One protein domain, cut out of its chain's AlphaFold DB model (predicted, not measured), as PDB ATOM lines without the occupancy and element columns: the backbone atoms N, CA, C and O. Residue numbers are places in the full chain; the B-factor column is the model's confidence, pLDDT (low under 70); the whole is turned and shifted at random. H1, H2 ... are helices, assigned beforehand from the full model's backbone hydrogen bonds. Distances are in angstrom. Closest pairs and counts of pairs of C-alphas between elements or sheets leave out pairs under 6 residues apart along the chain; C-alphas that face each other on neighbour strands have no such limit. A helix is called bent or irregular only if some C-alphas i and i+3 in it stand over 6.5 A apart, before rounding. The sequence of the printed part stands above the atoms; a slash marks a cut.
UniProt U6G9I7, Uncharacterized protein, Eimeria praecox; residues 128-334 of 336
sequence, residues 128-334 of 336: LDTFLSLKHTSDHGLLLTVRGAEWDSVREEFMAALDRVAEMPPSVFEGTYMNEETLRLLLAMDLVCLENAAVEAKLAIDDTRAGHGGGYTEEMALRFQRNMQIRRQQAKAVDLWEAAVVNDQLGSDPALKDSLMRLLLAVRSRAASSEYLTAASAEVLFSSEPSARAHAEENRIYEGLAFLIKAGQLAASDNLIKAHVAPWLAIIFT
ATOM      1  N   LEU A 128      10.614  21.951 -58.375       86.56
ATOM      2  CA  LEU A 128      11.132  20.595 -58.567       86.56
ATOM      3  C   LEU A 128      12.479  20.405 -57.860       86.56
ATOM      4  O   LEU A 128      12.621  19.474 -57.076       86.56
ATOM      5  N   ASP A 129      13.432  21.312 -58.063       84.88
ATOM      6  CA  ASP A 129      14.744  21.236 -57.411       84.88
ATOM      7  C   ASP A 129      14.627  21.369 -55.887       84.88
ATOM      8  O   ASP A 129      15.288  20.651 -55.135       84.88
ATOM      9  N   THR A 130      13.753  22.255 -55.407       85.44
ATOM     10  CA  THR A 130      13.472  22.420 -53.972       85.44
ATOM     11  C   THR A 130      12.857  21.152 -53.385       85.44
ATOM     12  O   THR A 130      13.242  20.716 -52.303       85.44
ATOM     13  N   PHE A 131      11.946  20.517 -54.118       83.81
ATOM     14  CA  PHE A 131      11.299  19.275 -53.717       83.81
ATOM     15  C   PHE A 131      12.277  18.091 -53.704       83.81
ATOM     16  O   PHE A 131      12.286  17.304 -52.764       83.81
ATOM     17  N   LEU A 132      13.154  17.981 -54.703       81.69
ATOM     18  CA  LEU A 132      14.183  16.936 -54.750       81.69
ATOM     19  C   LEU A 132      15.310  17.164 -53.732       81.69
ATOM     20  O   LEU A 132      15.990  16.219 -53.338       81.69
ATOM     21  N   SER A 133      15.512  18.408 -53.295       79.38
ATOM     22  CA  SER A 133      16.495  18.773 -52.269       79.38
ATOM     23  C   SER A 133      15.937  18.776 -50.848       79.38
ATOM     24  O   SER A 133      16.675  19.117 -49.915       79.38
ATOM     25  N   LEU A 134      14.671  18.376 -50.657       77.12
ATOM     26  CA  LEU A 134      14.095  18.190 -49.331       77.12
ATOM     27  C   LEU A 134      15.049  17.337 -48.492       77.12
ATOM     28  O   LEU A 134      15.402  16.209 -48.839       77.12
ATOM     29  N   LYS A 135      15.521  17.900 -47.378       62.34
ATOM     30  CA  LYS A 135      16.476  17.217 -46.509       62.34
ATOM     31  C   LYS A 135      15.772  16.053 -45.821       62.34
ATOM     32  O   LYS A 135      15.137  16.204 -44.783       62.34
ATOM     33  N   HIS A 136      15.925  14.861 -46.383       59.00
ATOM     34  CA  HIS A 136      15.363  13.633 -45.820       59.00
ATOM     35  C   HIS A 136      16.183  13.057 -44.654       59.00
ATOM     36  O   HIS A 136      15.763  12.090 -44.024       59.00
ATOM     37  N   THR A 137      17.345  13.638 -44.339       43.12
ATOM     38  CA  THR A 137      18.334  13.023 -43.444       43.12
ATOM     39  C   THR A 137      19.115  14.055 -42.632       43.12
ATOM     40  O   THR A 137      20.228  14.451 -42.961       43.12
ATOM     41  N   SER A 138      18.517  14.499 -41.544       40.66
ATOM     42  CA  SER A 138      19.142  14.705 -40.228       40.66
ATOM     43  C   SER A 138      17.978  14.776 -39.236       40.66
ATOM     44  O   SER A 138      16.835  14.767 -39.695       40.66
ATOM     45  N   ASP A 139      18.221  14.782 -37.925       41.69
ATOM     46  CA  ASP A 139      17.247  14.559 -36.829       41.69
ATOM     47  C   ASP A 139      15.959  15.431 -36.809       41.69
ATOM     48  O   ASP A 139      15.149  15.345 -35.890       41.69
ATOM     49  N   HIS A 140      15.725  16.215 -37.858       44.84
ATOM     50  CA  HIS A 140      14.773  17.305 -37.991       44.84
ATOM     51  C   HIS A 140      13.919  17.255 -39.282       44.84
ATOM     52  O   HIS A 140      13.162  18.183 -39.549       44.84
ATOM     53  N   GLY A 141      14.020  16.196 -40.098       51.31
ATOM     54  CA  GLY A 141      13.276  16.070 -41.365       51.31
ATOM     55  C   GLY A 141      11.817  15.604 -41.222       51.31
ATOM     56  O   GLY A 141      11.488  14.829 -40.319       51.31
ATOM     57  N   LEU A 142      10.972  15.987 -42.194       54.50
ATOM     58  CA  LEU A 142       9.557  15.590 -42.357       54.50
ATOM     59  C   LEU A 142       9.283  14.085 -42.158       54.50
ATOM     60  O   LEU A 142       8.197  13.722 -41.722       54.50
ATOM     61  N   LEU A 143      10.245  13.205 -42.467       54.03
ATOM     62  CA  LEU A 143      10.113  11.744 -42.340       54.03
ATOM     63  C   LEU A 143      10.490  11.199 -40.957       54.03
ATOM     64  O   LEU A 143       9.949  10.179 -40.532       54.03
ATOM     65  N   LEU A 144      11.421  11.854 -40.253       51.88
ATOM     66  CA  LEU A 144      11.906  11.412 -38.939       51.88
ATOM     67  C   LEU A 144      10.976  11.834 -37.801       51.88
ATOM     68  O   LEU A 144      11.033  11.219 -36.739       51.88
ATOM     69  N   THR A 145      10.105  12.821 -38.020       51.91
ATOM     70  CA  THR A 145       8.994  13.147 -37.111       51.91
ATOM     71  C   THR A 145       7.903  12.072 -37.115       51.91
ATOM     72  O   THR A 145       7.130  11.970 -36.172       51.91
ATOM     73  N   VAL A 146       7.864  11.219 -38.145       57.97
ATOM     74  CA  VAL A 146       6.853  10.167 -38.335       57.97
ATOM     75  C   VAL A 146       7.444   8.791 -38.000       57.97
ATOM     76  O   VAL A 146       7.518   7.892 -38.841       57.97
ATOM     77  N   ARG A 147       7.965   8.642 -36.775       57.03
ATOM     78  CA  ARG A 147       8.516   7.374 -36.260       57.03
ATOM     79  C   ARG A 147       7.393   6.505 -35.690       57.03
ATOM     80  O   ARG A 147       6.574   6.995 -34.925       57.03
ATOM     81  N   GLY A 148       7.409   5.216 -36.016       65.62
ATOM     82  CA  GLY A 148       6.436   4.230 -35.538       65.62
ATOM     83  C   GLY A 148       6.126   3.203 -36.623       65.62
ATOM     84  O   GLY A 148       6.094   3.553 -37.802       65.62
ATOM     85  N   ALA A 149       5.916   1.942 -36.235       72.50
ATOM     86  CA  ALA A 149       5.628   0.853 -37.175       72.50
ATOM     87  C   ALA A 149       4.330   1.098 -37.968       72.50
ATOM     88  O   ALA A 149       4.157   0.618 -39.082       72.50
ATOM     89  N   GLU A 150       3.418   1.883 -37.399       69.81
ATOM     90  CA  GLU A 150       2.168   2.307 -38.017       69.81
ATOM     91  C   GLU A 150       2.347   3.304 -39.177       69.81
ATOM     92  O   GLU A 150       1.407   3.520 -39.940       69.81
ATOM     93  N   TRP A 151       3.542   3.881 -39.335       70.62
ATOM     94  CA  TRP A 151       3.853   4.899 -40.345       70.62
ATOM     95  C   TRP A 151       4.820   4.430 -41.430       70.62
ATOM     96  O   TRP A 151       5.077   5.170 -42.382       70.62
ATOM     97  N   ASP A 152       5.359   3.218 -41.309       74.25
ATOM     98  CA  ASP A 152       6.358   2.713 -42.248       74.25
ATOM     99  C   ASP A 152       5.788   2.591 -43.671       74.25
ATOM    100  O   ASP A 152       6.455   2.989 -44.622       74.25
ATOM    101  N   SER A 153       4.518   2.198 -43.824       75.88
ATOM    102  CA  SER A 153       3.848   2.161 -45.135       75.88
ATOM    103  C   SER A 153       3.727   3.543 -45.781       75.88
ATOM    104  O   SER A 153       3.998   3.701 -46.968       75.88
ATOM    105  N   VAL A 154       3.380   4.569 -45.000       72.12
ATOM    106  CA  VAL A 154       3.293   5.959 -45.480       72.12
ATOM    107  C   VAL A 154       4.673   6.462 -45.906       72.12
ATOM    108  O   VAL A 154       4.795   7.183 -46.895       72.12
ATOM    109  N   ARG A 155       5.727   6.059 -45.186       73.50
ATOM    110  CA  ARG A 155       7.111   6.404 -45.521       73.50
ATOM    111  C   ARG A 155       7.567   5.723 -46.810       73.50
ATOM    112  O   ARG A 155       8.179   6.379 -47.646       73.50
ATOM    113  N   GLU A 156       7.262   4.443 -46.989       77.12
ATOM    114  CA  GLU A 156       7.564   3.713 -48.225       77.12
ATOM    115  C   GLU A 156       6.824   4.312 -49.426       77.12
ATOM    116  O   GLU A 156       7.439   4.576 -50.460       77.12
ATOM    117  N   GLU A 157       5.530   4.612 -49.277       76.00
ATOM    118  CA  GLU A 157       4.730   5.277 -50.312       76.00
ATOM    119  C   GLU A 157       5.282   6.660 -50.675       76.00
ATOM    120  O   GLU A 157       5.272   7.040 -51.850       76.00
ATOM    121  N   PHE A 158       5.790   7.401 -49.686       75.38
ATOM    122  CA  PHE A 158       6.448   8.687 -49.889       75.38
ATOM    123  C   PHE A 158       7.756   8.561 -50.668       75.38
ATOM    124  O   PHE A 158       7.945   9.274 -51.649       75.38
ATOM    125  N   MET A 159       8.642   7.643 -50.274       76.69
ATOM    126  CA  MET A 159       9.913   7.434 -50.977       76.69
ATOM    127  C   MET A 159       9.673   6.976 -52.419       76.69
ATOM    128  O   MET A 159      10.230   7.550 -53.348       76.69
ATOM    129  N   ALA A 160       8.748   6.035 -52.626       78.62
ATOM    130  CA  ALA A 160       8.375   5.588 -53.965       78.62
ATOM    131  C   ALA A 160       7.764   6.716 -54.816       78.62
ATOM    132  O   ALA A 160       7.882   6.720 -56.039       78.62
ATOM    133  N   ALA A 161       7.066   7.663 -54.192       75.12
ATOM    134  CA  ALA A 161       6.565   8.849 -54.867       75.12
ATOM    135  C   ALA A 161       7.675   9.830 -55.267       75.12
ATOM    136  O   ALA A 161       7.607  10.375 -56.368       75.12
ATOM    137  N   LEU A 162       8.676  10.040 -54.408       76.38
ATOM    138  CA  LEU A 162       9.843  10.861 -54.731       76.38
ATOM    139  C   LEU A 162      10.591  10.303 -55.935       76.38
ATOM    140  O   LEU A 162      10.870  11.058 -56.862       76.38
ATOM    141  N   ASP A 163      10.836   8.992 -55.953       81.06
ATOM    142  CA  ASP A 163      11.509   8.327 -57.071       81.06
ATOM    143  C   ASP A 163      10.741   8.554 -58.382       81.06
ATOM    144  O   ASP A 163      11.324   8.958 -59.387       81.06
ATOM    145  N   ARG A 164       9.405   8.421 -58.355       82.38
ATOM    146  CA  ARG A 164       8.559   8.708 -59.527       82.38
ATOM    147  C   ARG A 164       8.673  10.152 -60.010       82.38
ATOM    148  O   ARG A 164       8.661  10.377 -61.214       82.38
ATOM    149  N   VAL A 165       8.730  11.129 -59.103       81.00
ATOM    150  CA  VAL A 165       8.853  12.552 -59.469       81.00
ATOM    151  C   VAL A 165      10.260  12.868 -59.977       81.00
ATOM    152  O   VAL A 165      10.398  13.635 -60.924       81.00
ATOM    153  N   ALA A 166      11.295  12.249 -59.405       83.50
ATOM    154  CA  ALA A 166      12.679  12.404 -59.846       83.50
ATOM    155  C   ALA A 166      12.906  11.891 -61.279       83.50
ATOM    156  O   ALA A 166      13.761  12.409 -61.996       83.50
ATOM    157  N   GLU A 167      12.123  10.902 -61.716       86.19
ATOM    158  CA  GLU A 167      12.129  10.404 -63.094       86.19
ATOM    159  C   GLU A 167      11.406  11.337 -64.089       86.19
ATOM    160  O   GLU A 167      11.571  11.187 -65.304       86.19
ATOM    161  N   MET A 168      10.613  12.310 -63.616       84.19
ATOM    162  CA  MET A 168       9.891  13.243 -64.485       84.19
ATOM    163  C   MET A 168      10.806  14.377 -64.975       84.19
ATOM    164  O   MET A 168      11.515  14.993 -64.179       84.19
ATOM    165  N   PRO A 169      10.772  14.731 -66.274       83.12
ATOM    166  CA  PRO A 169      11.580  15.834 -66.775       83.12
ATOM    167  C   PRO A 169      11.046  17.193 -66.274       83.12
ATOM    168  O   PRO A 169       9.828  17.397 -66.280       83.12
ATOM    169  N   PRO A 170      11.920  18.165 -65.932       79.88
ATOM    170  CA  PRO A 170      11.517  19.484 -65.425       79.88
ATOM    171  C   PRO A 170      10.527  20.234 -66.322       79.88
ATOM    172  O   PRO A 170       9.641  20.929 -65.834       79.88
ATOM    173  N   SER A 171      10.602  20.012 -67.638       80.69
ATOM    174  CA  SER A 171       9.699  20.598 -68.633       80.69
ATOM    175  C   SER A 171       8.216  20.292 -68.390       80.69
ATOM    176  O   SER A 171       7.359  21.022 -68.881       80.69
ATOM    177  N   VAL A 172       7.896  19.225 -67.646       80.94
ATOM    178  CA  VAL A 172       6.519  18.899 -67.229       80.94
ATOM    179  C   VAL A 172       5.953  19.966 -66.292       80.94
ATOM    180  O   VAL A 172       4.743  20.143 -66.256       80.94
ATOM    181  N   PHE A 173       6.810  20.700 -65.578       77.44
ATOM    182  CA  PHE A 173       6.443  21.679 -64.553       77.44
ATOM    183  C   PHE A 173       6.623  23.144 -64.994       77.44
ATOM    184  O   PHE A 173       6.201  24.048 -64.279       77.44
ATOM    185  N   GLU A 174       7.158  23.386 -66.195       70.25
ATOM    186  CA  GLU A 174       7.463  24.729 -66.727       70.25
ATOM    187  C   GLU A 174       6.478  25.235 -67.812       70.25
ATOM    188  O   GLU A 174       6.589  26.368 -68.282       70.25
ATOM    189  N   GLY A 175       5.507  24.420 -68.236       63.97
ATOM    190  CA  GLY A 175       4.525  24.760 -69.277       63.97
ATOM    191  C   GLY A 175       3.371  25.681 -68.838       63.97
ATOM    192  O   GLY A 175       2.870  25.614 -67.723       63.97
ATOM    193  N   THR A 176       2.863  26.514 -69.754       59.47
ATOM    194  CA  THR A 176       1.675  27.372 -69.528       59.47
ATOM    195  C   THR A 176       0.342  26.621 -69.553       59.47
ATOM    196  O   THR A 176      -0.654  27.128 -69.044       59.47
ATOM    197  N   TYR A 177       0.312  25.420 -70.133       63.38
ATOM    198  CA  TYR A 177      -0.868  24.560 -70.198       63.38
ATOM    199  C   TYR A 177      -0.601  23.274 -69.429       63.38
ATOM    200  O   TYR A 177      -0.242  22.248 -70.007       63.38
ATOM    201  N   MET A 178      -0.760  23.354 -68.114       77.75
ATOM    202  CA  MET A 178      -0.673  22.182 -67.254       77.75
ATOM    203  C   MET A 178      -1.982  21.413 -67.281       77.75
ATOM    204  O   MET A 178      -3.061  21.999 -67.188       77.75
ATOM    205  N   ASN A 179      -1.882  20.093 -67.408       87.06
ATOM    206  CA  ASN A 179      -3.036  19.234 -67.192       87.06
ATOM    207  C   ASN A 179      -3.399  19.212 -65.690       87.06
ATOM    208  O   ASN A 179      -2.607  19.608 -64.830       87.06
ATOM    209  N   GLU A 180      -4.608  18.745 -65.375       89.75
ATOM    210  CA  GLU A 180      -5.112  18.725 -63.996       89.75
ATOM    211  C   GLU A 180      -4.230  17.888 -63.056       89.75
ATOM    212  O   GLU A 180      -4.060  18.237 -61.891       89.75
ATOM    213  N   GLU A 181      -3.659  16.784 -63.542       86.69
ATOM    214  CA  GLU A 181      -2.802  15.895 -62.749       86.69
ATOM    215  C   GLU A 181      -1.487  16.577 -62.369       86.69
ATOM    216  O   GLU A 181      -1.088  16.547 -61.206       86.69
ATOM    217  N   THR A 182      -0.858  17.270 -63.316       87.38
ATOM    218  CA  THR A 182       0.337  18.078 -63.088       87.38
ATOM    219  C   THR A 182       0.042  19.208 -62.107       87.38
ATOM    220  O   THR A 182       0.844  19.447 -61.213       87.38
ATOM    221  N   LEU A 183      -1.112  19.877 -62.200       89.12
ATOM    222  CA  LEU A 183      -1.490  20.917 -61.232       89.12
ATOM    223  C   LEU A 183      -1.698  20.361 -59.821       89.12
ATOM    224  O   LEU A 183      -1.272  20.989 -58.854       89.12
ATOM    225  N   ARG A 184      -2.304  19.177 -59.684       89.12
ATOM    226  CA  ARG A 184      -2.432  18.501 -58.383       89.12
ATOM    227  C   ARG A 184      -1.069  18.089 -57.827       89.12
ATOM    228  O   ARG A 184      -0.841  18.233 -56.630       89.12
ATOM    229  N   LEU A 185      -0.160  17.624 -58.682       87.62
ATOM    230  CA  LEU A 185       1.217  17.304 -58.309       87.62
ATOM    231  C   LEU A 185       1.974  18.554 -57.837       87.62
ATOM    232  O   LEU A 185       2.574  18.535 -56.765       87.62
ATOM    233  N   LEU A 186       1.871  19.655 -58.586       89.38
ATOM    234  CA  LEU A 186       2.446  20.955 -58.236       89.38
ATOM    235  C   LEU A 186       1.907  21.468 -56.897       89.38
ATOM    236  O   LEU A 186       2.708  21.839 -56.044       89.38
ATOM    237  N   LEU A 187       0.584  21.430 -56.687       90.75
ATOM    238  CA  LEU A 187      -0.049  21.750 -55.402       90.75
ATOM    239  C   LEU A 187       0.628  20.977 -54.280       90.75
ATOM    240  O   LEU A 187       1.055  21.535 -53.273       90.75
ATOM    241  N   ALA A 188       0.710  19.669 -54.458       87.19
ATOM    242  CA  ALA A 188       1.129  18.789 -53.401       87.19
ATOM    243  C   ALA A 188       2.623  18.968 -53.073       87.19
ATOM    244  O   ALA A 188       2.984  19.017 -51.898       87.19
ATOM    245  N   MET A 189       3.480  19.124 -54.086       85.81
ATOM    246  CA  MET A 189       4.900  19.444 -53.910       85.81
ATOM    247  C   MET A 189       5.100  20.813 -53.247       85.81
ATOM    248  O   MET A 189       5.916  20.932 -52.334       85.81
ATOM    249  N   ASP A 190       4.347  21.833 -53.672       89.56
ATOM    250  CA  ASP A 190       4.436  23.202 -53.148       89.56
ATOM    251  C   ASP A 190       4.082  23.238 -51.656       89.56
ATOM    252  O   ASP A 190       4.843  23.756 -50.837       89.56
ATOM    253  N   LEU A 191       2.986  22.577 -51.268       87.88
ATOM    254  CA  LEU A 191       2.588  22.461 -49.865       87.88
ATOM    255  C   LEU A 191       3.631  21.725 -49.009       87.88
ATOM    256  O   LEU A 191       3.880  22.139 -47.874       87.88
ATOM    257  N   VAL A 192       4.257  20.662 -49.530       84.06
ATOM    258  CA  VAL A 192       5.319  19.933 -48.814       84.06
ATOM    259  C   VAL A 192       6.566  20.795 -48.639       84.06
ATOM    260  O   VAL A 192       7.116  20.838 -47.538       84.06
ATOM    261  N   CYS A 193       7.008  21.498 -49.684       86.00
ATOM    262  CA  CYS A 193       8.193  22.356 -49.617       86.00
ATOM    263  C   CYS A 193       8.023  23.474 -48.587       86.00
ATOM    264  O   CYS A 193       8.910  23.706 -47.761       86.00
ATOM    265  N   LEU A 194       6.858  24.127 -48.594       87.50
ATOM    266  CA  LEU A 194       6.529  25.190 -47.647       87.50
ATOM    267  C   LEU A 194       6.452  24.668 -46.207       87.50
ATOM    268  O   LEU A 194       6.944  25.332 -45.291       87.50
ATOM    269  N   GLU A 195       5.892  23.473 -45.988       84.75
ATOM    270  CA  GLU A 195       5.888  22.870 -44.654       84.75
ATOM    271  C   GLU A 195       7.302  22.506 -44.192       84.75
ATOM    272  O   GLU A 195       7.656  22.817 -43.055       84.75
ATOM    273  N   ASN A 196       8.131  21.913 -45.060       82.44
ATOM    274  CA  ASN A 196       9.515  21.584 -44.718       82.44
ATOM    275  C   ASN A 196      10.289  22.830 -44.278       82.44
ATOM    276  O   ASN A 196      10.916  22.831 -43.222       82.44
ATOM    277  N   ALA A 197      10.191  23.916 -45.050       84.75
ATOM    278  CA  ALA A 197      10.843  25.179 -44.722       84.75
ATOM    279  C   ALA A 197      10.384  25.725 -43.358       84.75
ATOM    280  O   ALA A 197      11.193  26.242 -42.582       84.75
ATOM    281  N   ALA A 198       9.094  25.595 -43.043       82.94
ATOM    282  CA  ALA A 198       8.549  26.055 -41.776       82.94
ATOM    283  C   ALA A 198       9.007  25.197 -40.586       82.94
ATOM    284  O   ALA A 198       9.292  25.734 -39.513       82.94
ATOM    285  N   VAL A 199       9.097  23.879 -40.774       80.12
ATOM    286  CA  VAL A 199       9.610  22.935 -39.772       80.12
ATOM    287  C   VAL A 199      11.098  23.177 -39.521       80.12
ATOM    288  O   VAL A 199      11.485  23.355 -38.369       80.12
ATOM    289  N   GLU A 200      11.918  23.298 -40.568       80.31
ATOM    290  CA  GLU A 200      13.349  23.608 -40.440       80.31
ATOM    291  C   GLU A 200      13.582  24.933 -39.704       80.31
ATOM    292  O   GLU A 200      14.408  25.010 -38.794       80.31
ATOM    293  N   ALA A 201      12.821  25.977 -40.051       81.50
ATOM    294  CA  ALA A 201      12.925  27.268 -39.379       81.50
ATOM    295  C   ALA A 201      12.542  27.179 -37.896       81.50
ATOM    296  O   ALA A 201      13.161  27.847 -37.069       81.50
ATOM    297  N   LYS A 202      11.534  26.370 -37.550       81.19
ATOM    298  CA  LYS A 202      11.127  26.170 -36.157       81.19
ATOM    299  C   LYS A 202      12.196  25.409 -35.373       81.19
ATOM    300  O   LYS A 202      12.574  25.833 -34.289       81.19
ATOM    301  N   LEU A 203      12.725  24.329 -35.935       78.38
ATOM    302  CA  LEU A 203      13.756  23.529 -35.274       78.38
ATOM    303  C   LEU A 203      15.035  24.340 -35.064       78.38
ATOM    304  O   LEU A 203      15.608  24.318 -33.982       78.38
ATOM    305  N   ALA A 204      15.397  25.189 -36.025       79.31
ATOM    306  CA  ALA A 204      16.484  26.141 -35.850       79.31
ATOM    307  C   ALA A 204      16.253  27.124 -34.680       79.31
ATOM    308  O   ALA A 204      17.228  27.587 -34.084       79.31
ATOM    309  N   ILE A 205      15.005  27.477 -34.349       79.94
ATOM    310  CA  ILE A 205      14.673  28.270 -33.151       79.94
ATOM    311  C   ILE A 205      14.884  27.420 -31.891       79.94
ATOM    312  O   ILE A 205      15.573  27.863 -30.970       79.94
ATOM    313  N   ASP A 206      14.341  26.201 -31.876       78.31
ATOM    314  CA  ASP A 206      14.404  25.284 -30.734       78.31
ATOM    315  C   ASP A 206      15.854  24.885 -30.388       78.31
ATOM    316  O   ASP A 206      16.253  24.963 -29.223       78.31
ATOM    317  N   ASP A 207      16.686  24.579 -31.386       76.31
ATOM    318  CA  ASP A 207      18.112  24.263 -31.213       76.31
ATOM    319  C   ASP A 207      18.893  25.448 -30.633       76.31
ATOM    320  O   ASP A 207      19.721  25.299 -29.729       76.31
ATOM    321  N   THR A 208      18.608  26.660 -31.118       73.00
ATOM    322  CA  THR A 208      19.265  27.877 -30.615       73.00
ATOM    323  C   THR A 208      18.873  28.134 -29.167       73.00
ATOM    324  O   THR A 208      19.729  28.503 -28.364       73.00
ATOM    325  N   ARG A 209      17.603  27.895 -28.817       70.12
ATOM    326  CA  ARG A 209      17.092  27.992 -27.445       70.12
ATOM    327  C   ARG A 209      17.750  26.961 -26.525       70.12
ATOM    328  O   ARG A 209      18.091  27.307 -25.399       70.12
ATOM    329  N   ALA A 210      17.959  25.730 -26.992       67.31
ATOM    330  CA  ALA A 210      18.631  24.682 -26.223       67.31
ATOM    331  C   ALA A 210      20.130  24.974 -26.006       67.31
ATOM    332  O   ALA A 210      20.668  24.667 -24.943       67.31
ATOM    333  N   GLY A 211      20.797  25.587 -26.991       61.19
ATOM    334  CA  GLY A 211      22.215  25.953 -26.916       61.19
ATOM    335  C   GLY A 211      22.515  27.235 -26.127       61.19
ATOM    336  O   GLY A 211      23.614  27.377 -25.594       61.19
ATOM    337  N   HIS A 212      21.558  28.163 -26.015       60.47
ATOM    338  CA  HIS A 212      21.748  29.443 -25.323       60.47
ATOM    339  C   HIS A 212      21.106  29.433 -23.932       60.47
ATOM    340  O   HIS A 212      19.945  29.790 -23.754       60.47
ATOM    341  N   GLY A 213      21.907  29.144 -22.903       54.75
ATOM    342  CA  GLY A 213      21.522  29.352 -21.499       54.75
ATOM    343  C   GLY A 213      21.415  30.828 -21.070       54.75
ATOM    344  O   GLY A 213      21.247  31.100 -19.884       54.75
ATOM    345  N   GLY A 214      21.547  31.782 -22.001       54.00
ATOM    346  CA  GLY A 214      21.761  33.206 -21.726       54.00
ATOM    347  C   GLY A 214      20.944  34.146 -22.610       54.00
ATOM    348  O   GLY A 214      21.522  34.989 -23.280       54.00
ATOM    349  N   GLY A 215      19.616  34.022 -22.586       63.94
ATOM    350  CA  GLY A 215      18.699  35.078 -23.035       63.94
ATOM    351  C   GLY A 215      18.773  35.495 -24.513       63.94
ATOM    352  O   GLY A 215      19.305  34.792 -25.366       63.94
ATOM    353  N   TYR A 216      18.143  36.641 -24.791       67.69
ATOM    354  CA  TYR A 216      17.907  37.228 -26.115       67.69
ATOM    355  C   TYR A 216      19.164  37.345 -26.991       67.69
ATOM    356  O   TYR A 216      20.172  37.914 -26.569       67.69
ATOM    357  N   THR A 217      19.046  36.922 -28.254       76.12
ATOM    358  CA  THR A 217      19.981  37.279 -29.329       76.12
ATOM    359  C   THR A 217      19.214  37.843 -30.527       76.12
ATOM    360  O   THR A 217      18.112  37.394 -30.848       76.12
ATOM    361  N   GLU A 218      19.804  38.824 -31.212       81.31
ATOM    362  CA  GLU A 218      19.261  39.398 -32.454       81.31
ATOM    363  C   GLU A 218      19.049  38.313 -33.525       81.31
ATOM    364  O   GLU A 218      18.029  38.282 -34.211       81.31
ATOM    365  N   GLU A 219      19.962  37.342 -33.584       82.44
ATOM    366  CA  GLU A 219      19.859  36.178 -34.460       82.44
ATOM    367  C   GLU A 219      18.596  35.347 -34.187       82.44
ATOM    368  O   GLU A 219      17.929  34.896 -35.119       82.44
ATOM    369  N   MET A 220      18.217  35.168 -32.919       82.88
ATOM    370  CA  MET A 220      17.008  34.431 -32.568       82.88
ATOM    371  C   MET A 220      15.744  35.193 -32.979       82.88
ATOM    372  O   MET A 220      14.823  34.588 -33.529       82.88
ATOM    373  N   ALA A 221      15.709  36.517 -32.798       83.31
ATOM    374  CA  ALA A 221      14.598  37.352 -33.260       83.31
ATOM    375  C   ALA A 221      14.398  37.261 -34.781       83.31
ATOM    376  O   ALA A 221      13.267  37.079 -35.245       83.31
ATOM    377  N   LEU A 222      15.490  37.280 -35.554       87.69
ATOM    378  CA  LEU A 222      15.444  37.073 -37.003       87.69
ATOM    379  C   LEU A 222      14.887  35.690 -37.371       87.69
ATOM    380  O   LEU A 222      14.099  35.575 -38.311       87.69
ATOM    381  N   ARG A 223      15.232  34.635 -36.619       87.69
ATOM    382  CA  ARG A 223      14.694  33.277 -36.838       87.69
ATOM    383  C   ARG A 223      13.188  33.197 -36.558       87.69
ATOM    384  O   ARG A 223      12.461  32.646 -37.384       87.69
ATOM    385  N   PHE A 224      12.702  33.798 -35.466       88.00
ATOM    386  CA  PHE A 224      11.262  33.914 -35.181       88.00
ATOM    387  C   PHE A 224      10.522  34.659 -36.301       88.00
ATOM    388  O   PHE A 224       9.500  34.183 -36.801       88.00
ATOM    389  N   GLN A 225      11.057  35.800 -36.746       89.19
ATOM    390  CA  GLN A 225      10.473  36.577 -37.839       89.19
ATOM    391  C   GLN A 225      10.432  35.783 -39.149       89.19
ATOM    392  O   GLN A 225       9.404  35.775 -39.829       89.19
ATOM    393  N   ARG A 226      11.515  35.070 -39.477       89.38
ATOM    394  CA  ARG A 226      11.588  34.204 -40.656       89.38
ATOM    395  C   ARG A 226      10.548  33.088 -40.604       89.38
ATOM    396  O   ARG A 226       9.881  32.849 -41.606       89.38
ATOM    397  N   ASN A 227      10.366  32.431 -39.457       88.69
ATOM    398  CA  ASN A 227       9.349  31.387 -39.322       88.69
ATOM    399  C   ASN A 227       7.933  31.943 -39.560       88.69
ATOM    400  O   ASN A 227       7.189  31.387 -40.369       88.69
ATOM    401  N   MET A 228       7.593  33.092 -38.960       88.94
ATOM    402  CA  MET A 228       6.306  33.759 -39.210       88.94
ATOM    403  C   MET A 228       6.120  34.131 -40.687       88.94
ATOM    404  O   MET A 228       5.043  33.931 -41.245       88.94
ATOM    405  N   GLN A 229       7.163  34.637 -41.353       91.25
ATOM    406  CA  GLN A 229       7.110  34.952 -42.784       91.25
ATOM    407  C   GLN A 229       6.845  33.712 -43.645       91.25
ATOM    408  O   GLN A 229       5.994  33.771 -44.531       91.25
ATOM    409  N   ILE A 230       7.507  32.586 -43.362       88.75
ATOM    410  CA  ILE A 230       7.270  31.318 -44.071       88.75
ATOM    411  C   ILE A 230       5.824  30.847 -43.857       88.75
ATOM    412  O   ILE A 230       5.155  30.454 -44.811       88.75
ATOM    413  N   ARG A 231       5.284  30.949 -42.634       89.31
ATOM    414  CA  ARG A 231       3.879  30.594 -42.359       89.31
ATOM    415  C   ARG A 231       2.885  31.490 -43.105       89.31
ATOM    416  O   ARG A 231       1.900  30.987 -43.643       89.31
ATOM    417  N   ARG A 232       3.172  32.787 -43.242       90.50
ATOM    418  CA  ARG A 232       2.374  33.699 -44.083       90.50
ATOM    419  C   ARG A 232       2.455  33.346 -45.566       90.50
ATOM    420  O   ARG A 232       1.442  33.409 -46.257       90.50
ATOM    421  N   GLN A 233       3.631  32.955 -46.060       90.50
ATOM    422  CA  GLN A 233       3.786  32.463 -47.434       90.50
ATOM    423  C   GLN A 233       2.968  31.190 -47.665       90.50
ATOM    424  O   GLN A 233       2.298  31.085 -48.686       90.50
ATOM    425  N   GLN A 234       2.949  30.272 -46.697       90.00
ATOM    426  CA  GLN A 234       2.114  29.073 -46.745       90.00
ATOM    427  C   GLN A 234       0.618  29.415 -46.802       90.00
ATOM    428  O   GLN A 234      -0.099  28.862 -47.631       90.00
ATOM    429  N   ALA A 235       0.145  30.359 -45.982       90.31
ATOM    430  CA  ALA A 235      -1.241  30.829 -46.038       90.31
ATOM    431  C   ALA A 235      -1.582  31.455 -47.403       90.31
ATOM    432  O   ALA A 235      -2.611  31.131 -47.990       90.31
ATOM    433  N   LYS A 236      -0.679  32.272 -47.957       91.25
ATOM    434  CA  LYS A 236      -0.841  32.859 -49.292       91.25
ATOM    435  C   LYS A 236      -0.872  31.798 -50.397       91.25
ATOM    436  O   LYS A 236      -1.666  31.911 -51.326       91.25
ATOM    437  N   ALA A 237      -0.020  30.776 -50.314       91.00
ATOM    438  CA  ALA A 237      -0.036  29.662 -51.257       91.00
ATOM    439  C   ALA A 237      -1.379  28.934 -51.211       91.00
ATOM    440  O   ALA A 237      -1.965  28.674 -52.259       91.00
ATOM    441  N   VAL A 238      -1.915  28.692 -50.009       92.12
ATOM    442  CA  VAL A 238      -3.257  28.129 -49.851       92.12
ATOM    443  C   VAL A 238      -4.311  28.994 -50.545       92.12
ATOM    444  O   VAL A 238      -5.118  28.446 -51.285       92.12
ATOM    445  N   ASP A 239      -4.289  30.318 -50.379       92.50
ATOM    446  CA  ASP A 239      -5.257  31.210 -51.037       92.50
ATOM    447  C   ASP A 239      -5.219  31.085 -52.574       92.50
ATOM    448  O   ASP A 239      -6.263  31.027 -53.228       92.50
ATOM    449  N   LEU A 240      -4.019  31.005 -53.160       92.69
ATOM    450  CA  LEU A 240      -3.841  30.850 -54.607       92.69
ATOM    451  C   LEU A 240      -4.306  29.472 -55.100       92.69
ATOM    452  O   LEU A 240      -4.978  29.371 -56.129       92.69
ATOM    453  N   TRP A 241      -3.992  28.415 -54.355       93.44
ATOM    454  CA  TRP A 241      -4.425  27.060 -54.678       93.44
ATOM    455  C   TRP A 241      -5.936  26.868 -54.502       93.44
ATOM    456  O   TRP A 241      -6.560  26.206 -55.327       93.44
ATOM    457  N   GLU A 242      -6.555  27.490 -53.497       94.06
ATOM    458  CA  GLU A 242      -8.014  27.501 -53.344       94.06
ATOM    459  C   GLU A 242      -8.692  28.158 -54.546       94.06
ATOM    460  O   GLU A 242      -9.669  27.621 -55.066       94.06
ATOM    461  N   ALA A 243      -8.148  29.274 -55.043       92.88
ATOM    462  CA  ALA A 243      -8.659  29.898 -56.257       92.88
ATOM    463  C   ALA A 243      -8.580  28.943 -57.461       92.88
ATOM    464  O   ALA A 243      -9.528  28.862 -58.242       92.88
ATOM    465  N   ALA A 244      -7.495  28.178 -57.602       91.50
ATOM    466  CA  ALA A 244      -7.364  27.180 -58.663       91.50
ATOM    467  C   ALA A 244      -8.382  26.025 -58.524       91.50
ATOM    468  O   ALA A 244      -8.946  25.583 -59.526       91.50
ATOM    469  N   VAL A 245      -8.678  25.580 -57.297       92.06
ATOM    470  CA  VAL A 245      -9.706  24.555 -57.019       92.06
ATOM    471  C   VAL A 245     -11.114  25.067 -57.335       92.06
ATOM    472  O   VAL A 245     -11.895  24.357 -57.968       92.06
ATOM    473  N   VAL A 246     -11.437  26.299 -56.930       92.19
ATOM    474  CA  VAL A 246     -12.742  26.938 -57.188       92.19
ATOM    475  C   VAL A 246     -12.963  27.198 -58.679       92.19
ATOM    476  O   VAL A 246     -14.096  27.135 -59.146       92.19
ATOM    477  N   ASN A 247     -11.890  27.466 -59.425       91.38
ATOM    478  CA  ASN A 247     -11.916  27.671 -60.874       91.38
ATOM    479  C   ASN A 247     -11.785  26.365 -61.681       91.38
ATOM    480  O   ASN A 247     -11.493  26.418 -62.874       91.38
ATOM    481  N   ASP A 248     -11.966  25.205 -61.046       91.00
ATOM    482  CA  ASP A 248     -11.979  23.876 -61.673       91.00
ATOM    483  C   ASP A 248     -10.658  23.462 -62.343       91.00
ATOM    484  O   ASP A 248     -10.613  22.491 -63.094       91.00
ATOM    485  N   GLN A 249      -9.553  24.148 -62.040       90.12
ATOM    486  CA  GLN A 249      -8.252  23.887 -62.667       90.12
ATOM    487  C   GLN A 249      -7.627  22.572 -62.180       90.12
ATOM    488  O   GLN A 249      -6.860  21.938 -62.898       90.12
ATOM    489  N   LEU A 250      -7.973  22.145 -60.961       87.81
ATOM    490  CA  LEU A 250      -7.549  20.870 -60.374       87.81
ATOM    491  C   LEU A 250      -8.612  19.775 -60.555       87.81
ATOM    492  O   LEU A 250      -8.576  18.752 -59.867       87.81
ATOM    493  N   GLY A 251      -9.555  19.964 -61.476       89.12
ATOM    494  CA  GLY A 251     -10.641  19.036 -61.771       89.12
ATOM    495  C   GLY A 251     -12.012  19.571 -61.392       89.12
ATOM    496  O   GLY A 251     -12.177  20.359 -60.461       89.12
ATOM    497  N   SER A 252     -13.017  19.098 -62.125       90.19
ATOM    498  CA  SER A 252     -14.412  19.528 -61.981       90.19
ATOM    499  C   SER A 252     -15.229  18.683 -60.996       90.19
ATOM    500  O   SER A 252     -16.301  19.132 -60.578       90.19
ATOM    501  N   ASP A 253     -14.728  17.508 -60.585       92.81
ATOM    502  CA  ASP A 253     -15.421  16.599 -59.665       92.81
ATOM    503  C   ASP A 253     -15.712  17.276 -58.307       92.81
ATOM    504  O   ASP A 253     -14.781  17.686 -57.605       92.81
ATOM    505  N   PRO A 254     -16.991  17.401 -57.900       91.81
ATOM    506  CA  PRO A 254     -17.355  18.076 -56.658       91.81
ATOM    507  C   PRO A 254     -16.813  17.388 -55.401       91.81
ATOM    508  O   PRO A 254     -16.522  18.078 -54.423       91.81
ATOM    509  N   ALA A 255     -16.665  16.059 -55.399       89.00
ATOM    510  CA  ALA A 255     -16.169  15.336 -54.228       89.00
ATOM    511  C   ALA A 255     -14.664  15.569 -54.019       89.00
ATOM    512  O   ALA A 255     -14.219  15.845 -52.898       89.00
ATOM    513  N   LEU A 256     -13.886  15.537 -55.104       87.88
ATOM    514  CA  LEU A 256     -12.478  15.913 -55.085       87.88
ATOM    515  C   LEU A 256     -12.287  17.372 -54.652       87.88
ATOM    516  O   LEU A 256     -11.442  17.637 -53.801       87.88
ATOM    517  N   LYS A 257     -13.093  18.309 -55.171       91.94
ATOM    518  CA  LYS A 257     -13.041  19.720 -54.752       91.94
ATOM    519  C   LYS A 257     -13.277  19.892 -53.258       91.94
ATOM    520  O   LYS A 257     -12.486  20.562 -52.604       91.94
ATOM    521  N   ASP A 258     -14.328  19.286 -52.705       88.31
ATOM    522  CA  ASP A 258     -14.611  19.374 -51.266       88.31
ATOM    523  C   ASP A 258     -13.441  18.826 -50.435       88.31
ATOM    524  O   ASP A 258     -13.007  19.444 -49.463       88.31
ATOM    525  N   SER A 259     -12.856  17.710 -50.873       85.56
ATOM    526  CA  SER A 259     -11.688  17.114 -50.220       85.56
ATOM    527  C   SER A 259     -10.472  18.048 -50.275       85.56
ATOM    528  O   SER A 259      -9.868  18.341 -49.242       85.56
ATOM    529  N   LEU A 260     -10.155  18.597 -51.453       89.31
ATOM    530  CA  LEU A 260      -9.081  19.575 -51.653       89.31
ATOM    531  C   LEU A 260      -9.274  20.831 -50.796       89.31
ATOM    532  O   LEU A 260      -8.328  21.289 -50.158       89.31
ATOM    533  N   MET A 261     -10.496  21.357 -50.713       91.69
ATOM    534  CA  MET A 261     -10.803  22.515 -49.870       91.69
ATOM    535  C   MET A 261     -10.613  22.205 -48.380       91.69
ATOM    536  O   MET A 261     -10.084  23.037 -47.645       91.69
ATOM    537  N   ARG A 262     -10.979  21.002 -47.915       86.75
ATOM    538  CA  ARG A 262     -10.724  20.577 -46.525       86.75
ATOM    539  C   ARG A 262      -9.232  20.473 -46.220       86.75
ATOM    540  O   ARG A 262      -8.806  20.900 -45.148       86.75
ATOM    541  N   LEU A 263      -8.450  19.930 -47.153       86.00
ATOM    542  CA  LEU A 263      -6.993  19.870 -47.048       86.00
ATOM    543  C   LEU A 263      -6.393  21.276 -46.929       86.00
ATOM    544  O   LEU A 263      -5.651  21.552 -45.989       86.00
ATOM    545  N   LEU A 264      -6.747  22.168 -47.855       90.31
ATOM    546  CA  LEU A 264      -6.260  23.546 -47.902       90.31
ATOM    547  C   LEU A 264      -6.638  24.324 -46.634       90.31
ATOM    548  O   LEU A 264      -5.781  24.961 -46.018       90.31
ATOM    549  N   LEU A 265      -7.873  24.169 -46.152       87.38
ATOM    550  CA  LEU A 265      -8.313  24.744 -44.883       87.38
ATOM    551  C   LEU A 265      -7.483  24.235 -43.696       87.38
ATOM    552  O   LEU A 265      -7.104  25.025 -42.826       87.38
ATOM    553  N   ALA A 266      -7.181  22.936 -43.654       84.00
ATOM    554  CA  ALA A 266      -6.346  22.359 -42.607       84.00
ATOM    555  C   ALA A 266      -4.913  22.915 -42.653       84.00
ATOM    556  O   ALA A 266      -4.371  23.274 -41.605       84.00
ATOM    557  N   VAL A 267      -4.324  23.065 -43.848       86.25
ATOM    558  CA  VAL A 267      -3.005  23.698 -44.021       86.25
ATOM    559  C   VAL A 267      -3.032  25.155 -43.554       86.25
ATOM    560  O   VAL A 267      -2.185  25.545 -42.752       86.25
ATOM    561  N   ARG A 268      -4.020  25.958 -43.975       88.69
ATOM    562  CA  ARG A 268      -4.150  27.365 -43.551       88.69
ATOM    563  C   ARG A 268      -4.289  27.484 -42.035       88.69
ATOM    564  O   ARG A 268      -3.623  28.309 -41.414       88.69
ATOM    565  N   SER A 269      -5.144  26.661 -41.430       83.38
ATOM    566  CA  SER A 269      -5.378  26.687 -39.985       83.38
ATOM    567  C   SER A 269      -4.120  26.316 -39.192       83.38
ATOM    568  O   SER A 269      -3.791  26.978 -38.202       83.38
ATOM    569  N   ARG A 270      -3.371  25.313 -39.663       82.75
ATOM    570  CA  ARG A 270      -2.061  24.948 -39.113       82.75
ATOM    571  C   ARG A 270      -1.054  26.089 -39.260       82.75
ATOM    572  O   ARG A 270      -0.390  26.421 -38.281       82.75
ATOM    573  N   ALA A 271      -0.964  26.703 -40.439       86.50
ATOM    574  CA  ALA A 271      -0.040  27.801 -40.697       86.50
ATOM    575  C   ALA A 271      -0.297  28.986 -39.754       86.50
ATOM    576  O   ALA A 271       0.625  29.440 -39.078       86.50
ATOM    577  N   ALA A 272      -1.560  29.405 -39.622       85.50
ATOM    578  CA  ALA A 272      -1.971  30.478 -38.718       85.50
ATOM    579  C   ALA A 272      -1.675  30.153 -37.245       85.50
ATOM    580  O   ALA A 272      -1.177  30.994 -36.499       85.50
ATOM    581  N   SER A 273      -1.936  28.915 -36.821       82.50
ATOM    582  CA  SER A 273      -1.681  28.491 -35.438       82.50
ATOM    583  C   SER A 273      -0.188  28.427 -35.127       82.50
ATOM    584  O   SER A 273       0.236  28.850 -34.056       82.50
ATOM    585  N   SER A 274       0.626  27.944 -36.070       84.00
ATOM    586  CA  SER A 274       2.082  27.931 -35.931       84.00
ATOM    587  C   SER A 274       2.675  29.339 -35.944       84.00
ATOM    588  O   SER A 274       3.624  29.586 -35.203       84.00
ATOM    589  N   GLU A 275       2.148  30.258 -36.757       87.75
ATOM    590  CA  GLU A 275       2.549  31.669 -36.727       87.75
ATOM    591  C   GLU A 275       2.251  32.277 -35.353       87.75
ATOM    592  O   GLU A 275       3.129  32.880 -34.741       87.75
ATOM    593  N   TYR A 276       1.041  32.056 -34.838       82.88
ATOM    594  CA  TYR A 276       0.637  32.564 -33.534       82.88
ATOM    595  C   TYR A 276       1.475  31.976 -32.388       82.88
ATOM    596  O   TYR A 276       1.927  32.724 -31.526       82.88
ATOM    597  N   LEU A 277       1.766  30.669 -32.411       81.88
ATOM    598  CA  LEU A 277       2.691  30.032 -31.461       81.88
ATOM    599  C   LEU A 277       4.078  30.666 -31.495       81.88
ATOM    600  O   LEU A 277       4.678  30.904 -30.450       81.88
ATOM    601  N   THR A 278       4.581  30.934 -32.696       84.44
ATOM    602  CA  THR A 278       5.889  31.555 -32.910       84.44
ATOM    603  C   THR A 278       5.905  32.973 -32.345       84.44
ATOM    604  O   THR A 278       6.842  33.336 -31.640       84.44
ATOM    605  N   ALA A 279       4.841  33.750 -32.572       85.00
ATOM    606  CA  ALA A 279       4.680  35.089 -32.011       85.00
ATOM    607  C   ALA A 279       4.577  35.076 -30.476       85.00
ATOM    608  O   ALA A 279       5.287  35.829 -29.815       85.00
ATOM    609  N   ALA A 280       3.760  34.188 -29.904       81.75
ATOM    610  CA  ALA A 280       3.613  34.048 -28.455       81.75
ATOM    611  C   ALA A 280       4.925  33.599 -27.789       81.75
ATOM    612  O   ALA A 280       5.323  34.138 -26.760       81.75
ATOM    613  N   SER A 281       5.641  32.656 -28.408       79.94
ATOM    614  CA  SER A 281       6.948  32.188 -27.930       79.94
ATOM    615  C   SER A 281       7.994  33.302 -27.965       79.94
ATOM    616  O   SER A 281       8.766  33.453 -27.018       79.94
ATOM    617  N   ALA A 282       7.999  34.110 -29.031       82.06
ATOM    618  CA  ALA A 282       8.840  35.295 -29.134       82.06
ATOM    619  C   ALA A 282       8.500  36.314 -28.036       82.06
ATOM    620  O   ALA A 282       9.398  36.798 -27.357       82.06
ATOM    621  N   GLU A 283       7.218  36.606 -27.813       80.31
ATOM    622  CA  GLU A 283       6.773  37.539 -26.775       80.31
ATOM    623  C   GLU A 283       7.207  37.087 -25.375       80.31
ATOM    624  O   GLU A 283       7.806  37.869 -24.640       80.31
ATOM    625  N   VAL A 284       6.989  35.815 -25.027       76.62
ATOM    626  CA  VAL A 284       7.445  35.223 -23.757       76.62
ATOM    627  C   VAL A 284       8.952  35.405 -23.591       76.62
ATOM    628  O   VAL A 284       9.406  35.878 -22.548       76.62
ATOM    629  N   LEU A 285       9.726  35.040 -24.613       74.94
ATOM    630  CA  LEU A 285      11.183  35.049 -24.553       74.94
ATOM    631  C   LEU A 285      11.781  36.465 -24.538       74.94
ATOM    632  O   LEU A 285      12.827  36.683 -23.927       74.94
ATOM    633  N   PHE A 286      11.138  37.417 -25.215       74.25
ATOM    634  CA  PHE A 286      11.601  38.802 -25.334       74.25
ATOM    635  C   PHE A 286      11.011  39.727 -24.263       74.25
ATOM    636  O   PHE A 286      11.449  40.871 -24.131       74.25
ATOM    637  N   SER A 287      10.047  39.249 -23.473       69.31
ATOM    638  CA  SER A 287       9.499  39.991 -22.340       69.31
ATOM    639  C   SER A 287      10.516  40.130 -21.202       69.31
ATOM    640  O   SER A 287      11.195  39.180 -20.811       69.31
ATOM    641  N   SER A 288      10.594  41.328 -20.619       56.06
ATOM    642  CA  SER A 288      11.420  41.604 -19.436       56.06
ATOM    643  C   SER A 288      10.859  40.997 -18.141       56.06
ATOM    644  O   SER A 288      11.574  40.927 -17.144       56.06
ATOM    645  N   GLU A 289       9.596  40.558 -18.142       59.38
ATOM    646  CA  GLU A 289       8.927  39.905 -17.013       59.38
ATOM    647  C   GLU A 289       8.221  38.621 -17.488       59.38
ATOM    648  O   GLU A 289       7.078  38.683 -17.951       59.38
ATOM    649  N   PRO A 290       8.858  37.442 -17.366       59.62
ATOM    650  CA  PRO A 290       8.213  36.186 -17.726       59.62
ATOM    651  C   PRO A 290       7.013  35.943 -16.803       59.62
ATOM    652  O   PRO A 290       7.158  35.719 -15.599       59.62
ATOM    653  N   SER A 291       5.800  36.002 -17.358       60.88
ATOM    654  CA  SER A 291       4.571  35.784 -16.595       60.88
ATOM    655  C   SER A 291       4.097  34.332 -16.710       60.88
ATOM    656  O   SER A 291       4.053  33.751 -17.794       60.88
ATOM    657  N   ALA A 292       3.644  33.741 -15.597       63.19
ATOM    658  CA  ALA A 292       3.037  32.400 -15.593       63.19
ATOM    659  C   ALA A 292       1.800  32.295 -16.512       63.19
ATOM    660  O   ALA A 292       1.424  31.208 -16.946       63.19
ATOM    661  N   ARG A 293       1.173  33.437 -16.822       64.56
ATOM    662  CA  ARG A 293       0.054  33.546 -17.760       64.56
ATOM    663  C   ARG A 293       0.491  33.276 -19.201       64.56
ATOM    664  O   ARG A 293      -0.228  32.575 -19.903       64.56
ATOM    665  N   ALA A 294       1.662  33.766 -19.600       63.72
ATOM    666  CA  ALA A 294       2.169  33.603 -20.958       63.72
ATOM    667  C   ALA A 294       2.537  32.133 -21.260       63.72
ATOM    668  O   ALA A 294       2.171  31.611 -22.306       63.72
ATOM    669  N   HIS A 295       3.111  31.406 -20.292       67.25
ATOM    670  CA  HIS A 295       3.337  29.955 -20.422       67.25
ATOM    671  C   HIS A 295       2.042  29.123 -20.452       67.25
ATOM    672  O   HIS A 295       1.960  28.113 -21.149       67.25
ATOM    673  N   ALA A 296       1.013  29.518 -19.693       70.25
ATOM    674  CA  ALA A 296      -0.282  28.835 -19.728       70.25
ATOM    675  C   ALA A 296      -1.000  29.028 -21.076       70.25
ATOM    676  O   ALA A 296      -1.685  28.122 -21.551       70.25
ATOM    677  N   GLU A 297      -0.836  30.200 -21.689       68.12
ATOM    678  CA  GLU A 297      -1.343  30.505 -23.023       68.12
ATOM    679  C   GLU A 297      -0.595  29.708 -24.096       68.12
ATOM    680  O   GLU A 297      -1.242  29.011 -24.873       68.12
ATOM    681  N   GLU A 298       0.740  29.683 -24.050       66.94
ATOM    682  CA  GLU A 298       1.593  28.848 -24.909       66.94
ATOM    683  C   GLU A 298       1.146  27.369 -24.899       66.94
ATOM    684  O   GLU A 298       0.855  26.788 -25.947       66.94
ATOM    685  N   ASN A 299       0.966  26.778 -23.710       70.31
ATOM    686  CA  ASN A 299       0.509  25.391 -23.552       70.31
ATOM    687  C   ASN A 299      -0.892  25.140 -24.129       70.31
ATOM    688  O   ASN A 299      -1.122  24.126 -24.788       70.31
ATOM    689  N   ARG A 300      -1.835  26.067 -23.919       70.38
ATOM    690  CA  ARG A 300      -3.193  25.949 -24.474       70.38
ATOM    691  C   ARG A 300      -3.179  25.969 -26.003       70.38
ATOM    692  O   ARG A 300      -3.995  25.301 -26.639       70.38
ATOM    693  N   ILE A 301      -2.270  26.735 -26.598       64.81
ATOM    694  CA  ILE A 301      -2.132  26.794 -28.052       64.81
ATOM    695  C   ILE A 301      -1.503  25.497 -28.582       64.81
ATOM    696  O   ILE A 301      -1.967  24.989 -29.602       64.81
ATOM    697  N   TYR A 302      -0.531  24.903 -27.877       69.06
ATOM    698  CA  TYR A 302       0.003  23.578 -28.227       69.06
ATOM    699  C   TYR A 302      -1.082  22.491 -28.230       69.06
ATOM    700  O   TYR A 302      -1.147  21.690 -29.164       69.06
ATOM    701  N   GLU A 303      -1.980  22.491 -27.241       69.19
ATOM    702  CA  GLU A 303      -3.139  21.587 -27.235       69.19
ATOM    703  C   GLU A 303      -4.044  21.821 -28.455       69.19
ATOM    704  O   GLU A 303      -4.446  20.869 -29.125       69.19
ATOM    705  N   GLY A 304      -4.328  23.085 -28.787       66.00
ATOM    706  CA  GLY A 304      -5.093  23.456 -29.980       66.00
ATOM    707  C   GLY A 304      -4.448  22.975 -31.283       66.00
ATOM    708  O   GLY A 304      -5.136  22.456 -32.165       66.00
ATOM    709  N   LEU A 305      -3.122  23.074 -31.387       67.75
ATOM    710  CA  LEU A 305      -2.360  22.617 -32.544       67.75
ATOM    711  C   LEU A 305      -2.478  21.099 -32.746       67.75
ATOM    712  O   LEU A 305      -2.631  20.649 -33.881       67.75
ATOM    713  N   ALA A 306      -2.486  20.311 -31.667       69.12
ATOM    714  CA  ALA A 306      -2.659  18.859 -31.747       69.12
ATOM    715  C   ALA A 306      -4.003  18.464 -32.393       69.12
ATOM    716  O   ALA A 306      -4.070  17.510 -33.176       69.12
ATOM    717  N   PHE A 307      -5.076  19.222 -32.132       68.81
ATOM    718  CA  PHE A 307      -6.365  19.008 -32.797       68.81
ATOM    719  C   PHE A 307      -6.309  19.321 -34.296       68.81
ATOM    720  O   PHE A 307      -6.895  18.585 -35.091       68.81
ATOM    721  N   LEU A 308      -5.592  20.374 -34.692       65.88
ATOM    722  CA  LEU A 308      -5.435  20.760 -36.099       65.88
ATOM    723  C   LEU A 308      -4.575  19.772 -36.880       65.88
ATOM    724  O   LEU A 308      -4.917  19.414 -38.004       65.88
ATOM    725  N   ILE A 309      -3.506  19.282 -36.255       67.06
ATOM    726  CA  ILE A 309      -2.684  18.183 -36.762       67.06
ATOM    727  C   ILE A 309      -3.569  16.975 -37.064       67.06
ATOM    728  O   ILE A 309      -3.589  16.490 -38.192       67.06
ATOM    729  N   LYS A 310      -4.385  16.549 -36.097       69.12
ATOM    730  CA  LYS A 310      -5.289  15.412 -36.279       69.12
ATOM    731  C   LYS A 310      -6.332  15.654 -37.376       69.12
ATOM    732  O   LYS A 310      -6.606  14.755 -38.165       69.12
ATOM    733  N   ALA A 311      -6.915  16.851 -37.442       66.62
ATOM    734  CA  ALA A 311      -7.885  17.204 -38.479       66.62
ATOM    735  C   ALA A 311      -7.258  17.186 -39.880       66.62
ATOM    736  O   ALA A 311      -7.859  16.678 -40.825       66.62
ATOM    737  N   GLY A 312      -6.032  17.684 -40.005       67.88
ATOM    738  CA  GLY A 312      -5.292  17.657 -41.254       67.88
ATOM    739  C   GLY A 312      -4.820  16.264 -41.659       67.88
ATOM    740  O   GLY A 312      -4.921  15.920 -42.829       67.88
ATOM    741  N   GLN A 313      -4.414  15.417 -40.707       69.69
ATOM    742  CA  GLN A 313      -4.146  13.996 -40.968       69.69
ATOM    743  C   GLN A 313      -5.391  13.294 -41.512       69.69
ATOM    744  O   GLN A 313      -5.299  12.554 -42.487       69.69
ATOM    745  N   LEU A 314      -6.564  13.558 -40.923       72.12
ATOM    746  CA  LEU A 314      -7.830  13.013 -41.412       72.12
ATOM    747  C   LEU A 314      -8.130  13.487 -42.838       72.12
ATOM    748  O   LEU A 314      -8.451  12.655 -43.681       72.12
ATOM    749  N   ALA A 315      -7.965  14.784 -43.121       70.12
ATOM    750  CA  ALA A 315      -8.150  15.330 -44.464       70.12
ATOM    751  C   ALA A 315      -7.167  14.712 -45.473       70.12
ATOM    752  O   ALA A 315      -7.587  14.206 -46.503       70.12
ATOM    753  N   ALA A 316      -5.873  14.662 -45.155       67.06
ATOM    754  CA  ALA A 316      -4.853  14.068 -46.019       67.06
ATOM    755  C   ALA A 316      -5.020  12.549 -46.202       67.06
ATOM    756  O   ALA A 316      -4.552  11.986 -47.190       67.06
ATOM    757  N   SER A 317      -5.687  11.875 -45.260       69.50
ATOM    758  CA  SER A 317      -5.982  10.445 -45.343       69.50
ATOM    759  C   SER A 317      -7.223  10.103 -46.177       69.50
ATOM    760  O   SER A 317      -7.486   8.915 -46.377       69.50
ATOM    761  N   ASP A 318      -7.964  11.106 -46.662       78.81
ATOM    762  CA  ASP A 318      -9.120  10.912 -47.535       78.81
ATOM    763  C   ASP A 318      -8.721  10.148 -48.809       78.81
ATOM    764  O   ASP A 318      -7.709  10.444 -49.449       78.81
ATOM    765  N   ASN A 319      -9.521   9.149 -49.187       80.00
ATOM    766  CA  ASN A 319      -9.226   8.282 -50.326       80.00
ATOM    767  C   ASN A 319      -9.143   9.051 -51.654       80.00
ATOM    768  O   ASN A 319      -8.344   8.673 -52.510       80.00
ATOM    769  N   LEU A 320      -9.923  10.123 -51.829       78.44
ATOM    770  CA  LEU A 320      -9.873  10.960 -53.031       78.44
ATOM    771  C   LEU A 320      -8.575  11.767 -53.082       78.44
ATOM    772  O   LEU A 320      -7.944  11.858 -54.133       78.44
ATOM    773  N   ILE A 321      -8.127  12.292 -51.940       77.69
ATOM    774  CA  ILE A 321      -6.838  12.985 -51.850       77.69
ATOM    775  C   ILE A 321      -5.696  12.014 -52.138       77.69
ATOM    776  O   ILE A 321      -4.839  12.317 -52.967       77.69
ATOM    777  N   LYS A 322      -5.712  10.821 -51.536       75.69
ATOM    778  CA  LYS A 322      -4.695   9.790 -51.794       75.69
ATOM    779  C   LYS A 322      -4.629   9.388 -53.265       75.69
ATOM    780  O   LYS A 322      -3.535   9.231 -53.799       75.69
ATOM    781  N   ALA A 323      -5.783   9.245 -53.913       78.81
ATOM    782  CA  ALA A 323      -5.858   8.857 -55.317       78.81
ATOM    783  C   ALA A 323      -5.356   9.950 -56.277       78.81
ATOM    784  O   ALA A 323      -4.820   9.612 -57.330       78.81
ATOM    785  N   HIS A 324      -5.517  11.235 -55.934       76.62
ATOM    786  CA  HIS A 324      -5.360  12.337 -56.899       76.62
ATOM    787  C   HIS A 324      -4.276  13.373 -56.577       76.62
ATOM    788  O   HIS A 324      -3.829  14.077 -57.478       76.62
ATOM    789  N   VAL A 325      -3.873  13.501 -55.316       68.56
ATOM    790  CA  VAL A 325      -2.956  14.546 -54.809       68.56
ATOM    791  C   VAL A 325      -1.742  13.920 -54.106       68.56
ATOM    792  O   VAL A 325      -0.836  14.617 -53.654       68.56
ATOM    793  N   ALA A 326      -1.707  12.582 -54.127       70.62
ATOM    794  CA  ALA A 326      -0.598  11.711 -53.793       70.62
ATOM    795  C   ALA A 326      -0.252  11.609 -52.290       70.62
ATOM    796  O   ALA A 326      -0.690  12.420 -51.469       70.62
ATOM    797  N   PRO A 327       0.500  10.565 -51.881       65.56
ATOM    798  CA  PRO A 327       0.549  10.139 -50.481       65.56
ATOM    799  C   PRO A 327       1.373  11.064 -49.572       65.56
ATOM    800  O   PRO A 327       1.238  11.014 -48.350       65.56
ATOM    801  N   TRP A 328       2.199  11.951 -50.136       68.38
ATOM    802  CA  TRP A 328       3.108  12.807 -49.369       68.38
ATOM    803  C   TRP A 328       2.424  13.882 -48.516       68.38
ATOM    804  O   TRP A 328       3.036  14.420 -47.595       68.38
ATOM    805  N   LEU A 329       1.141  14.158 -48.745       68.75
ATOM    806  CA  LEU A 329       0.371  15.099 -47.930       68.75
ATOM    807  C   LEU A 329       0.097  14.597 -46.508       68.75
ATOM    808  O   LEU A 329      -0.097  15.408 -45.602       68.75
ATOM    809  N   ALA A 330       0.114  13.281 -46.281       61.62
ATOM    810  CA  ALA A 330      -0.017  12.728 -44.934       61.62
ATOM    811  C   ALA A 330       1.141  13.187 -44.028       61.62
ATOM    812  O   ALA A 330       0.931  13.472 -42.850       61.62
ATOM    813  N   ILE A 331       2.335  13.350 -44.610       61.00
ATOM    814  CA  ILE A 331       3.560  13.749 -43.908       61.00
ATOM    815  C   ILE A 331       3.545  15.230 -43.497       61.00
ATOM    816  O   ILE A 331       4.104  15.600 -42.459       61.00
ATOM    817  N   ILE A 332       2.828  16.078 -44.246       66.88
ATOM    818  CA  ILE A 332       2.608  17.484 -43.871       66.88
ATOM    819  C   ILE A 332       1.969  17.562 -42.488       66.88
ATOM    820  O   ILE A 332       2.356  18.402 -41.689       66.88
ATOM    821  N   PHE A 333       1.027  16.672 -42.166       60.56
ATOM    822  CA  PHE A 333       0.275  16.751 -40.915       60.56
ATOM    823  C   PHE A 333       0.834  15.908 -39.774       60.56
ATOM    824  O   PHE A 333       0.302  15.962 -38.676       60.56
ATOM    825  N   THR A 334       1.917  15.168 -39.974       59.16
ATOM    826  CA  THR A 334       2.596  14.405 -38.913       59.16
ATOM    827  C   THR A 334       3.859  15.084 -38.394       59.16
ATOM    828  O   THR A 334       4.393  14.671 -37.374       59.16
TER     829      THR A 334
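Overview. This is residues 128 to 334 of the 336 residues of an uncharacterized protein of Eimeria praecox (UniProt U6G9I7). Four long helices, H3, H4, H5 and H6, run up and down beside one another, H3, H4 and H5 as a bundle of three and H6 added on the side of H5. After H6 the backbone turns at H7 and folds back, and the short H8 packs on H3; H2 lies loosely to one side, close to H1 and H8. You have 207 residues printed, with eight named helices, H1 to H8 in that order, and no named strand: the class is all helix. The whole is compact, with a radius of gyration of the C-alphas of 18.2 A and spans of 55 by 37 by 32 A.

Arrangement. Start with H1, residues 128 to 132, which touches residues 189 to 193 alone of H3, residues 180 to 211; the closest C-alphas, of Phe 131 and Cys 193, are 6.0 A apart. Next comes H2, residues 149 to 166, close to H1 but not clearly touching, with the C-alphas of Leu 132 and Ala 166 7.0 A apart. H2 is irregular: C-alphas 150 and 153 are 7.3 A apart. H3 forms a hairpin with H4, residues 218 to 246: they touch, closest at the C-alphas of Ala 201 and Asn 227, 5.5 A, at a shallow tilt of 17 degrees, opposite ways. H4 forms another with H5, residues 254 to 286, closest at the C-alphas of Met 228 and Glu 275, 5.0 A, at 15 degrees. H5 forms a third with H6, residues 292 to 316, closest at the C-alphas of Ala 266 and Gly 312, 5.0 A, at 19 degrees. H3 and H6 are apart. H7, residues 319 to 324, touches residues 255 to 260 alone of H5, about perpendicular at 85 degrees; the C-alphas of Leu 256 and Leu 320 come closest, 6.0 A. H8, residues 329 to 332, touches H3, closest at the C-alphas of Val 192 and Ile 332, 6.1 A. Every O i to N i+4 pair is within hydrogen-bond range in H1, H3, H4, H5, H6 and H7, and 12 of 14 are in H2; H8 is too short for one.

Along the chain. Find C-alpha 128 at (11.132, 20.595, -58.567), where H1 begins. H2 is 26.4 A long. H3 runs 46.6 A from C-alpha 180 at (-5.112, 18.725, -63.996). H4 measures 42.3 A, H5 47.4 A and H6 36.4 A. H8 ends at C-alpha 332, (2.608, 17.484, -43.871).

Size, cuts and confidence. The C-alphas farthest apart, of Tyr 177 and Glu 289, are 56.2 A apart. The printed part has no cut. The links H1 to H2 and H2 to H3 are long. The mean pLDDT of the printed part is 77.3; 60 residues are under 70, among them 135 to 148, 301 to 313 and 327 to 334.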